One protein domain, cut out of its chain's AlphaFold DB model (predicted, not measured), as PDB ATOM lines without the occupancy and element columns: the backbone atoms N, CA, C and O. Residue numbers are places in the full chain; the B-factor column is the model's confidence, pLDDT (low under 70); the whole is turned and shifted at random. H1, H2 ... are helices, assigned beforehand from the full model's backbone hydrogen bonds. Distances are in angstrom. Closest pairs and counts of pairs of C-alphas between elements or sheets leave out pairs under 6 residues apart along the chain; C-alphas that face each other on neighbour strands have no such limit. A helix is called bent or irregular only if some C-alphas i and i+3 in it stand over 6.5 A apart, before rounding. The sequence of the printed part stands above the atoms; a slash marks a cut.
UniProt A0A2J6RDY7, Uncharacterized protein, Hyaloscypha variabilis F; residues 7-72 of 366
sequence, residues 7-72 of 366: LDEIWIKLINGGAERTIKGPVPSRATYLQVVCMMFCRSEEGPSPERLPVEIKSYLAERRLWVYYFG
ATOM      1  N   LEU A   7     102.820  92.136  88.240       93.31
ATOM      2  CA  LEU A   7     103.080  92.576  86.857       93.31
ATOM      3  C   LEU A   7     104.554  92.492  86.437       93.31
ATOM      4  O   LEU A   7     104.845  92.099  85.309       93.31
ATOM      5  N   ASP A   8     105.491  92.827  87.327       90.94
ATOM      6  CA  ASP A   8     106.923  92.707  87.025       90.94
ATOM      7  C   ASP A   8     107.366  91.243  86.909       90.94
ATOM      8  O   ASP A   8     108.163  90.913  86.033       90.94
ATOM      9  N   GLU A   9     106.825  90.350  87.738       91.38
ATOM     10  CA  GLU A   9     107.105  88.914  87.669       91.38
ATOM     11  C   GLU A   9     106.507  88.290  86.403       91.38
ATOM     12  O   GLU A   9     107.191  87.551  85.692       91.38
ATOM     13  N   ILE A  10     105.269  88.663  86.062       92.50
ATOM     14  CA  ILE A  10     104.608  88.297  84.803       92.50
ATOM     15  C   ILE A  10     105.469  88.755  83.620       92.50
ATOM     16  O   ILE A  10     105.738  87.963  82.720       92.50
ATOM     17  N   TRP A  11     105.940  90.006  83.633       93.25
ATOM     18  CA  TRP A  11     106.793  90.559  82.582       93.25
ATOM     19  C   TRP A  11     108.126  89.813  82.460       93.25
ATOM     20  O   TRP A  11     108.505  89.428  81.356       93.25
ATOM     21  N   ILE A  12     108.824  89.573  83.576       90.62
ATOM     22  CA  ILE A  12     110.090  88.823  83.603       90.62
ATOM     23  C   ILE A  12     109.887  87.416  83.034       90.62
ATOM     24  O   ILE A  12     110.676  86.949  82.212       90.62
ATOM     25  N   LYS A  13     108.806  86.740  83.427       89.56
ATOM     26  CA  LYS A  13     108.497  85.403  82.925       89.56
ATOM     27  C   LYS A  13     108.113  85.419  81.447       89.56
ATOM     28  O   LYS A  13     108.465  84.492  80.731       89.56
ATOM     29  N   LEU A  14     107.463  86.479  80.974       89.44
ATOM     30  CA  LEU A  14     107.109  86.648  79.567       89.44
ATOM     31  C   LEU A  14     108.349  86.835  78.678       89.44
ATOM     32  O   LEU A  14     108.436  86.219  77.619       89.44
ATOM     33  N   ILE A  15     109.327  87.641  79.111       90.12
ATOM     34  CA  ILE A  15     110.574  87.849  78.349       90.12
ATOM     35  C   ILE A  15     111.498  86.626  78.403       90.12
ATOM     36  O   ILE A  15     112.139  86.307  77.406       90.12
ATOM     37  N   ASN A  16     111.541  85.923  79.539       86.56
ATOM     38  CA  ASN A  16     112.391  84.744  79.714       86.56
ATOM     39  C   ASN A  16     111.768  83.489  79.085       86.56
ATOM     40  O   ASN A  16     112.477  82.644  78.550       86.56
ATOM     41  N   GLY A  17     110.439  83.382  79.126       71.19
ATOM     42  CA  GLY A  17     109.667  82.254  78.610       71.19
ATOM     43  C   GLY A  17     109.515  82.239  77.091       71.19
ATOM     44  O   GLY A  17     109.005  81.263  76.562       71.19
ATOM     45  N   GLY A  18     109.981  83.265  76.364       60.09
ATOM     46  CA  GLY A  18     109.927  83.322  74.894       60.09
ATOM     47  C   GLY A  18     110.636  82.168  74.171       60.09
ATOM     48  O   GLY A  18     110.388  81.955  72.986       60.09
ATOM     49  N   ALA A  19     111.490  81.414  74.869       51.66
ATOM     50  CA  ALA A  19     112.153  80.219  74.346       51.66
ATOM     51  C   ALA A  19     111.391  78.909  74.637       51.66
ATOM     52  O   ALA A  19     111.578  77.917  73.930       51.66
ATOM     53  N   GLU A  20     110.520  78.892  75.648       58.72
ATOM     54  CA  GLU A  20     109.696  77.737  75.996       58.72
ATOM     55  C   GLU A  20     108.338  77.876  75.292       58.72
ATOM     56  O   GLU A  20     107.710  78.930  75.305       58.72
ATOM     57  N   ARG A  21     107.877  76.819  74.612       60.12
ATOM     58  CA  ARG A  21     106.707  76.819  73.698       60.12
ATOM     59  C   ARG A  21     105.341  77.104  74.360       60.12
ATOM     60  O   ARG A  21     104.304  76.771  73.796       60.12
ATOM     61  N   THR A  22     105.320  77.669  75.558       63.69
ATOM     62  CA  THR A  22     104.130  77.879  76.384       63.69
ATOM     63  C   THR A  22     103.463  79.237  76.168       63.69
ATOM     64  O   THR A  22     102.301  79.386  76.538       63.69
ATOM     65  N   ILE A  23     104.123  80.212  75.529       70.56
ATOM     66  CA  ILE A  23     103.524  81.539  75.309       70.56
ATOM     67  C   ILE A  23     102.569  81.527  74.110       70.56
ATOM     68  O   ILE A  23     102.967  81.315  72.963       70.56
ATOM     69  N   LYS A  24     101.294  81.843  74.360       67.75
ATOM     70  CA  LYS A  24     100.279  82.030  73.312       67.75
ATOM     71  C   LYS A  24     100.370  83.435  72.701       67.75
ATOM     72  O   LYS A  24      99.560  84.304  73.003       67.75
ATOM     73  N   GLY A  25     101.345  83.660  71.820       72.31
ATOM     74  CA  GLY A  25     101.395  84.844  70.949       72.31
ATOM     75  C   GLY A  25     102.664  85.700  71.053       72.31
ATOM     76  O   GLY A  25     103.582  85.374  71.805       72.31
ATOM     77  N   PRO A  26     102.747  86.789  70.263       79.81
ATOM     78  CA  PRO A  26     103.915  87.662  70.231       79.81
ATOM     79  C   PRO A  26     104.077  88.427  71.550       79.81
ATOM     80  O   PRO A  26     103.117  88.989  72.083       79.81
ATOM     81  N   VAL A  27     105.311  88.485  72.054       84.38
ATOM     82  CA  VAL A  27     105.652  89.242  73.265       84.38
ATOM     83  C   VAL A  27     105.600  90.746  72.947       84.38
ATOM     84  O   VAL A  27     106.367  91.212  72.102       84.38
ATOM     85  N   PRO A  28     104.703  91.529  73.576       87.31
ATOM     86  CA  PRO A  28     104.634  92.971  73.361       87.31
ATOM     87  C   PRO A  28     105.859  93.680  73.953       87.31
ATOM     88  O   PRO A  28     106.534  93.154  74.833       87.31
ATOM     89  N   SER A  29     106.114  94.923  73.535       91.44
ATOM     90  CA  SER A  29     107.095  95.775  74.225       91.44
ATOM     91  C   SER A  29     106.666  96.049  75.675       91.44
ATOM     92  O   SER A  29     105.469  96.044  75.974       91.44
ATOM     93  N   ARG A  30     107.609  96.371  76.576       90.12
ATOM     94  CA  ARG A  30     107.281  96.670  77.988       90.12
ATOM     95  C   ARG A  30     106.279  97.820  78.120       90.12
ATOM     96  O   ARG A  30     105.375  97.761  78.948       90.12
ATOM     97  N   ALA A  31     106.421  98.848  77.285       90.62
ATOM     98  CA  ALA A  31     105.506  99.984  77.263       90.62
ATOM     99  C   ALA A  31     104.094  99.556  76.830       90.62
ATOM    100  O   ALA A  31     103.116  99.894  77.493       90.62
ATOM    101  N   THR A  32     103.993  98.748  75.770       89.06
ATOM    102  CA  THR A  32     102.719  98.197  75.283       89.06
ATOM    103  C   THR A  32     102.072  97.275  76.317       89.06
ATOM    104  O   THR A  32     100.862  97.342  76.525       89.06
ATOM    105  N   TYR A  33     102.862  96.449  77.005       88.06
ATOM    106  CA  TYR A  33     102.391  95.569  78.070       88.06
ATOM    107  C   TYR A  33     101.733  96.360  79.210       88.06
ATOM    108  O   TYR A  33     100.580  96.098  79.551       88.06
ATOM    109  N   LEU A  34     102.421  97.374  79.747       87.00
ATOM    110  CA  LEU A  34     101.909  98.173  80.863       87.00
ATOM    111  C   LEU A  34     100.723  99.060  80.461       87.00
ATOM    112  O   LEU A  34      99.738  99.138  81.191       87.00
ATOM    113  N   GLN A  35     100.797  99.731  79.310       85.62
ATOM    114  CA  GLN A  35      99.773 100.700  78.920       85.62
ATOM    115  C   GLN A  35      98.550 100.058  78.281       85.62
ATOM    116  O   GLN A  35      97.434 100.486  78.541       85.62
ATOM    117  N   VAL A  36      98.730  99.064  77.419       82.31
ATOM    118  CA  VAL A  36      97.616  98.522  76.635       82.31
ATOM    119  C   VAL A  36      97.080  97.282  77.316       82.31
ATOM    120  O   VAL A  36      95.905  97.230  77.665       82.31
ATOM    121  N   VAL A  37      97.944  96.299  77.555       79.38
ATOM    122  CA  VAL A  37      97.495  94.988  78.024       79.38
ATOM    123  C   VAL A  37      97.008  95.077  79.471       79.38
ATOM    124  O   VAL A  37      95.854  94.753  79.739       79.38
ATOM    125  N   CYS A  38      97.818  95.607  80.391       84.69
ATOM    126  CA  CYS A  38      97.428  95.705  81.801       84.69
ATOM    127  C   CYS A  38      96.177  96.577  81.990       84.69
ATOM    128  O   CYS A  38      95.250  96.170  82.689       84.69
ATOM    129  N   MET A  39      96.089  97.736  81.320       84.81
ATOM    130  CA  MET A  39      94.898  98.592  81.427       84.81
ATOM    131  C   MET A  39      93.633  97.935  80.866       84.81
ATOM    132  O   MET A  39      92.562  98.124  81.439       84.81
ATOM    133  N   MET A  40      93.725  97.169  79.773       84.94
ATOM    134  CA  MET A  40      92.574  96.458  79.202       84.94
ATOM    135  C   MET A  40      92.007  95.433  80.188       84.94
ATOM    136  O   MET A  40      90.799  95.409  80.423       84.94
ATOM    137  N   PHE A  41      92.873  94.634  80.822       84.38
ATOM    138  CA  PHE A  41      92.437  93.672  81.834       84.38
ATOM    139  C   PHE A  41      91.889  94.366  83.087       84.38
ATOM    140  O   PHE A  41      90.829  93.964  83.565       84.38
ATOM    141  N   CYS A  42      92.508  95.456  83.557       82.62
ATOM    142  CA  CYS A  42      91.974  96.245  84.673       82.62
ATOM    143  C   CYS A  42      90.577  96.813  84.374       82.62
ATOM    144  O   CYS A  42      89.672  96.661  85.190       82.62
ATOM    145  N   ARG A  43      90.364  97.392  83.185       86.19
ATOM    146  CA  ARG A  43      89.051  97.912  82.762       86.19
ATOM    147  C   ARG A  43      87.995  96.818  82.644       86.19
ATOM    148  O   ARG A  43      86.827  97.068  82.925       86.19
ATOM    149  N   SER A  44      88.386  95.597  82.274       83.69
ATOM    150  CA  SER A  44      87.454  94.462  82.227       83.69
ATOM    151  C   SER A  44      86.877  94.096  83.604       83.69
ATOM    152  O   SER A  44      85.782  93.542  83.679       83.69
ATOM    153  N   GLU A  45      87.574  94.447  84.692       84.44
ATOM    154  CA  GLU A  45      87.112  94.266  86.078       84.44
ATOM    155  C   GLU A  45      86.315  95.475  86.613       84.44
ATOM    156  O   GLU A  45      85.778  95.443  87.724       84.44
ATOM    157  N   GLU A  46      86.211  96.559  85.840       80.44
ATOM    158  CA  GLU A  46      85.400  97.744  86.161       80.44
ATOM    159  C   GLU A  46      83.955  97.644  85.650       80.44
ATOM    160  O   GLU A  46      83.191  98.597  85.793       80.44
ATOM    161  N   GLY A  47      83.566  96.496  85.081       78.00
ATOM    162  CA  GLY A  47      82.216  96.259  84.571       78.00
ATOM    163  C   GLY A  47      81.105  96.514  85.608       78.00
ATOM    164  O   GLY A  47      81.377  96.567  86.812       78.00
ATOM    165  N   PRO A  48      79.838  96.647  85.163       75.06
ATOM    166  CA  PRO A  48      78.683  97.013  85.991       75.06
ATOM    167  C   PRO A  48      78.216  95.865  86.906       75.06
ATOM    168  O   PRO A  48      77.029  95.557  86.987       75.06
ATOM    169  N   SER A  49      79.149  95.197  87.585       70.19
ATOM    170  CA  SER A  49      78.830  94.231  88.627       70.19
ATOM    171  C   SER A  49      78.033  94.937  89.732       70.19
ATOM    172  O   SER A  49      78.455  96.008  90.187       70.19
ATOM    173  N   PRO A  50      76.910  94.358  90.195       54.69
ATOM    174  CA  PRO A  50      76.127  94.919  91.296       54.69
ATOM    175  C   PRO A  50      76.936  94.984  92.601       54.69
ATOM    176  O   PRO A  50      76.637  95.794  93.479       54.69
ATOM    177  N   GLU A  51      77.996  94.183  92.712       77.56
ATOM    178  CA  GLU A  51      78.890  94.151  93.861       77.56
ATOM    179  C   GLU A  51      80.197  94.890  93.540       77.56
ATOM    180  O   GLU A  51      81.019  94.447  92.728       77.56
ATOM    181  N   ARG A  52      80.398  96.056  94.170       83.00
ATOM    182  CA  ARG A  52      81.653  96.814  94.068       83.00
ATOM    183  C   ARG A  52      82.758  96.075  94.823       83.00
ATOM    184  O   ARG A  52      82.929  96.265  96.024       83.00
ATOM    185  N   LEU A  53      83.525  95.261  94.103       80.75
ATOM    186  CA  LEU A  53      84.712  94.613  94.658       80.75
ATOM    187  C   LEU A  53      85.784  95.655  95.050       80.75
ATOM    188  O   LEU A  53      85.983  96.622  94.304       80.75
ATOM    189  N   PRO A  54      86.500  95.450  96.174       82.81
ATOM    190  CA  PRO A  54      87.698  96.210  96.528       82.81
ATOM    191  C   PRO A  54      88.735  96.236  95.399       82.81
ATOM    192  O   PRO A  54      88.871  95.266  94.646       82.81
ATOM    193  N   VAL A  55      89.489  97.336  95.304       83.62
ATOM    194  CA  VAL A  55      90.500  97.558  94.252       83.62
ATOM    195  C   VAL A  55      91.518  96.420  94.223       83.62
ATOM    196  O   VAL A  55      91.894  95.957  93.157       83.62
ATOM    197  N   GLU A  56      91.895  95.896  95.383       82.81
ATOM    198  CA  GLU A  56      92.878  94.827  95.525       82.81
ATOM    199  C   GLU A  56      92.407  93.508  94.914       82.81
ATOM    200  O   GLU A  56      93.189  92.801  94.282       82.81
ATOM    201  N   ILE A  57      91.119  93.188  95.070       85.94
ATOM    202  CA  ILE A  57      90.518  91.994  94.468       85.94
ATOM    203  C   ILE A  57      90.451  92.172  92.951       85.94
ATOM    204  O   ILE A  57      90.782  91.244  92.219       85.94
ATOM    205  N   LYS A  58      90.087  93.368  92.473       88.44
ATOM    206  CA  LYS A  58      90.079  93.679  91.037       88.44
ATOM    207  C   LYS A  58      91.474  93.570  90.425       88.44
ATOM    208  O   LYS A  58      91.623  92.939  89.387       88.44
ATOM    209  N   SER A  59      92.495  94.115  91.086       89.81
ATOM    210  CA  SER A  59      93.888  94.001  90.643       89.81
ATOM    211  C   SER A  59      94.344  92.543  90.588       89.81
ATOM    212  O   SER A  59      94.888  92.124  89.572       89.81
ATOM    213  N   TYR A  60      94.044  91.739  91.614       92.62
ATOM    214  CA  TYR A  60      94.341  90.304  91.598       92.62
ATOM    215  C   TYR A  60      93.662  89.574  90.433       92.62
ATOM    216  O   TYR A  60      94.303  88.788  89.738       92.62
ATOM    217  N   LEU A  61      92.370  89.828  90.202       92.25
ATOM    218  CA  LEU A  61      91.617  89.189  89.122       92.25
ATOM    219  C   LEU A  61      92.147  89.592  87.742       92.25
ATOM    220  O   LEU A  61      92.337  88.718  86.894       92.25
ATOM    221  N   ALA A  62      92.454  90.878  87.546       92.88
ATOM    222  CA  ALA A  62      93.031  91.390  86.307       92.88
ATOM    223  C   ALA A  62      94.386  90.735  86.004       92.88
ATOM    224  O   ALA A  62      94.605  90.240  84.898       92.88
ATOM    225  N   GLU A  63      95.279  90.666  86.993       94.38
ATOM    226  CA  GLU A  63      96.598  90.054  86.829       94.38
ATOM    227  C   GLU A  63      96.531  88.527  86.682       94.38
ATOM    228  O   GLU A  63      97.273  87.954  85.882       94.38
ATOM    229  N   ARG A  64      95.590  87.851  87.356       94.31
ATOM    230  CA  ARG A  64      95.334  86.419  87.142       94.31
ATOM    231  C   ARG A  64      94.840  86.147  85.720       94.31
ATOM    232  O   ARG A  64      95.291  85.191  85.095       94.31
ATOM    233  N   ARG A  65      93.933  86.970  85.179       92.94
ATOM    234  CA  ARG A  65      93.476  86.840  83.782       92.94
ATOM    235  C   ARG A  65      94.614  87.080  82.795       92.94
ATOM    236  O   ARG A  65      94.733  86.343  81.820       92.94
ATOM    237  N   LEU A  66      95.468  88.063  83.077       92.19
ATOM    238  CA  LEU A  66      96.670  88.340  82.297       92.19
ATOM    239  C   LEU A  66      97.627  87.139  82.283       92.19
ATOM    240  O   LEU A  66      98.149  86.775  81.231       92.19
ATOM    241  N   TRP A  67      97.821  86.499  83.437       92.88
ATOM    242  CA  TRP A  67      98.608  85.275  83.550       92.88
ATOM    243  C   TRP A  67      98.029  84.139  82.711       92.88
ATOM    244  O   TRP A  67      98.742  83.567  81.893       92.88
ATOM    245  N   VAL A  68      96.729  83.860  82.852       91.44
ATOM    246  CA  VAL A  68      96.046  82.801  82.090       91.44
ATOM    247  C   VAL A  68      96.113  83.061  80.582       91.44
ATOM    248  O   VAL A  68      96.279  82.122  79.805       91.44
ATOM    249  N   TYR A  69      96.029  84.326  80.157       90.19
ATOM    250  CA  TYR A  69      96.154  84.707  78.750       90.19
ATOM    251  C   TYR A  69      97.516  84.312  78.159       90.19
ATOM    252  O   TYR A  69      97.559  83.723  77.078       90.19
ATOM    253  N   TYR A  70      98.615  84.591  78.866       89.44
ATOM    254  CA  TYR A  70      99.963  84.319  78.359       89.44
ATOM    255  C   TYR A  70     100.452  82.894  78.612       89.44
ATOM    256  O   TYR A  70     101.109  82.328  77.741       89.44
ATOM    257  N   PHE A  71     100.147  82.328  79.780       89.19
ATOM    258  CA  PHE A  71     100.746  81.084  80.268       89.19
ATOM    259  C   PHE A  71      99.774  79.902  80.339       89.19
ATOM    260  O   PHE A  71     100.226  78.791  80.580       89.19
ATOM    261  N   GLY A  72      98.472  80.119  80.126       90.06
ATOM    262  CA  GLY A  72      97.449  79.092  80.332       90.06
ATOM    263  C   GLY A  72      96.994  78.966  81.790       90.06
ATOM    264  O   GLY A  72      97.540  79.595  82.695       90.06
TER     265      GLY A  72
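What this domain is: This is residues 7 to 72 of the 366 residues of an uncharacterized protein of Hyaloscypha variabilis F (UniProt A0A2J6RDY7). Three helices make an elongated body: H2 packs steeply across H3, and H1 runs alongside the later part of H3 in the same direction, meeting it more sparingly. Between H2 and H3 the chain swings out at one end of the long axis, where residues 47 to 52 stick out as a loop; the end of H1 lies towards the other end. The printed part has 66 residues, with three named helices in the order H1, H2, H3 and no named strand, and its class is all helix. It is only just compact, close to loose, with a radius of gyration of the C-alphas of 12.9 A, and the C-alphas span 42 by 22 by 17 A.

How they stand to each other: Start with H1, residues 7 to 19, and compare it with H2, residues 30 to 44. The two are close but not clearly touching: their closest C-alphas, those of Trp 11 and Arg 30, are 7.7 A apart. They run opposite ways at a steep tilt of 60 degrees. Next look at H3, residues 55 to 71, which H1 only just touches, with 3 pairs of C-alphas within 8 A. H3 touches H1 with residues 63 to 70 alone, and the closest C-alphas of the two, those of Ile 10 and Trp 67, are 6.8 A apart. H1 and H3 run the same way at a shallow tilt of 1 degrees. H2 and H3 touch with 12 pairs of C-alphas within 8 A, the closest being those of Phe 41 and Ala 62, 5.1 A apart. They run opposite ways at a steep tilt of 60 degrees. In H3 every O i to N i+4 pair is within hydrogen-bond range, against 7 of 9 in H1 and 9 of 11 in H2.

Where its parts are: Find C-alpha 7 at (103.080, 92.576, 86.857); from there H1 runs 19.8 A to C-alpha 19. H1 is irregular, with C-alphas 16 and 19 standing 7.0 A apart. Find C-alpha 30 at (107.281, 96.670, 77.988), where H2 begins, and follow it for 20.4 A to C-alpha 44. H2 is neither bent nor irregular, but only just: C-alphas 35 and 38 are 6.2 A apart. H3, the longest helix, runs 23.9 A from C-alpha 55 to C-alpha 71 at (100.746, 81.084, 80.268).

The domain as a whole: The two C-alphas farthest apart are those of Ala 19 and Pro 50, at 42.4 A. The printed part has no cut, and the links H1 to H2 and H2 to H3 are both short, with 10 residues each. The mean pLDDT of the printed part is 83.4; look for values under 70 at residues 18 to 22, residue 24 and residue 50.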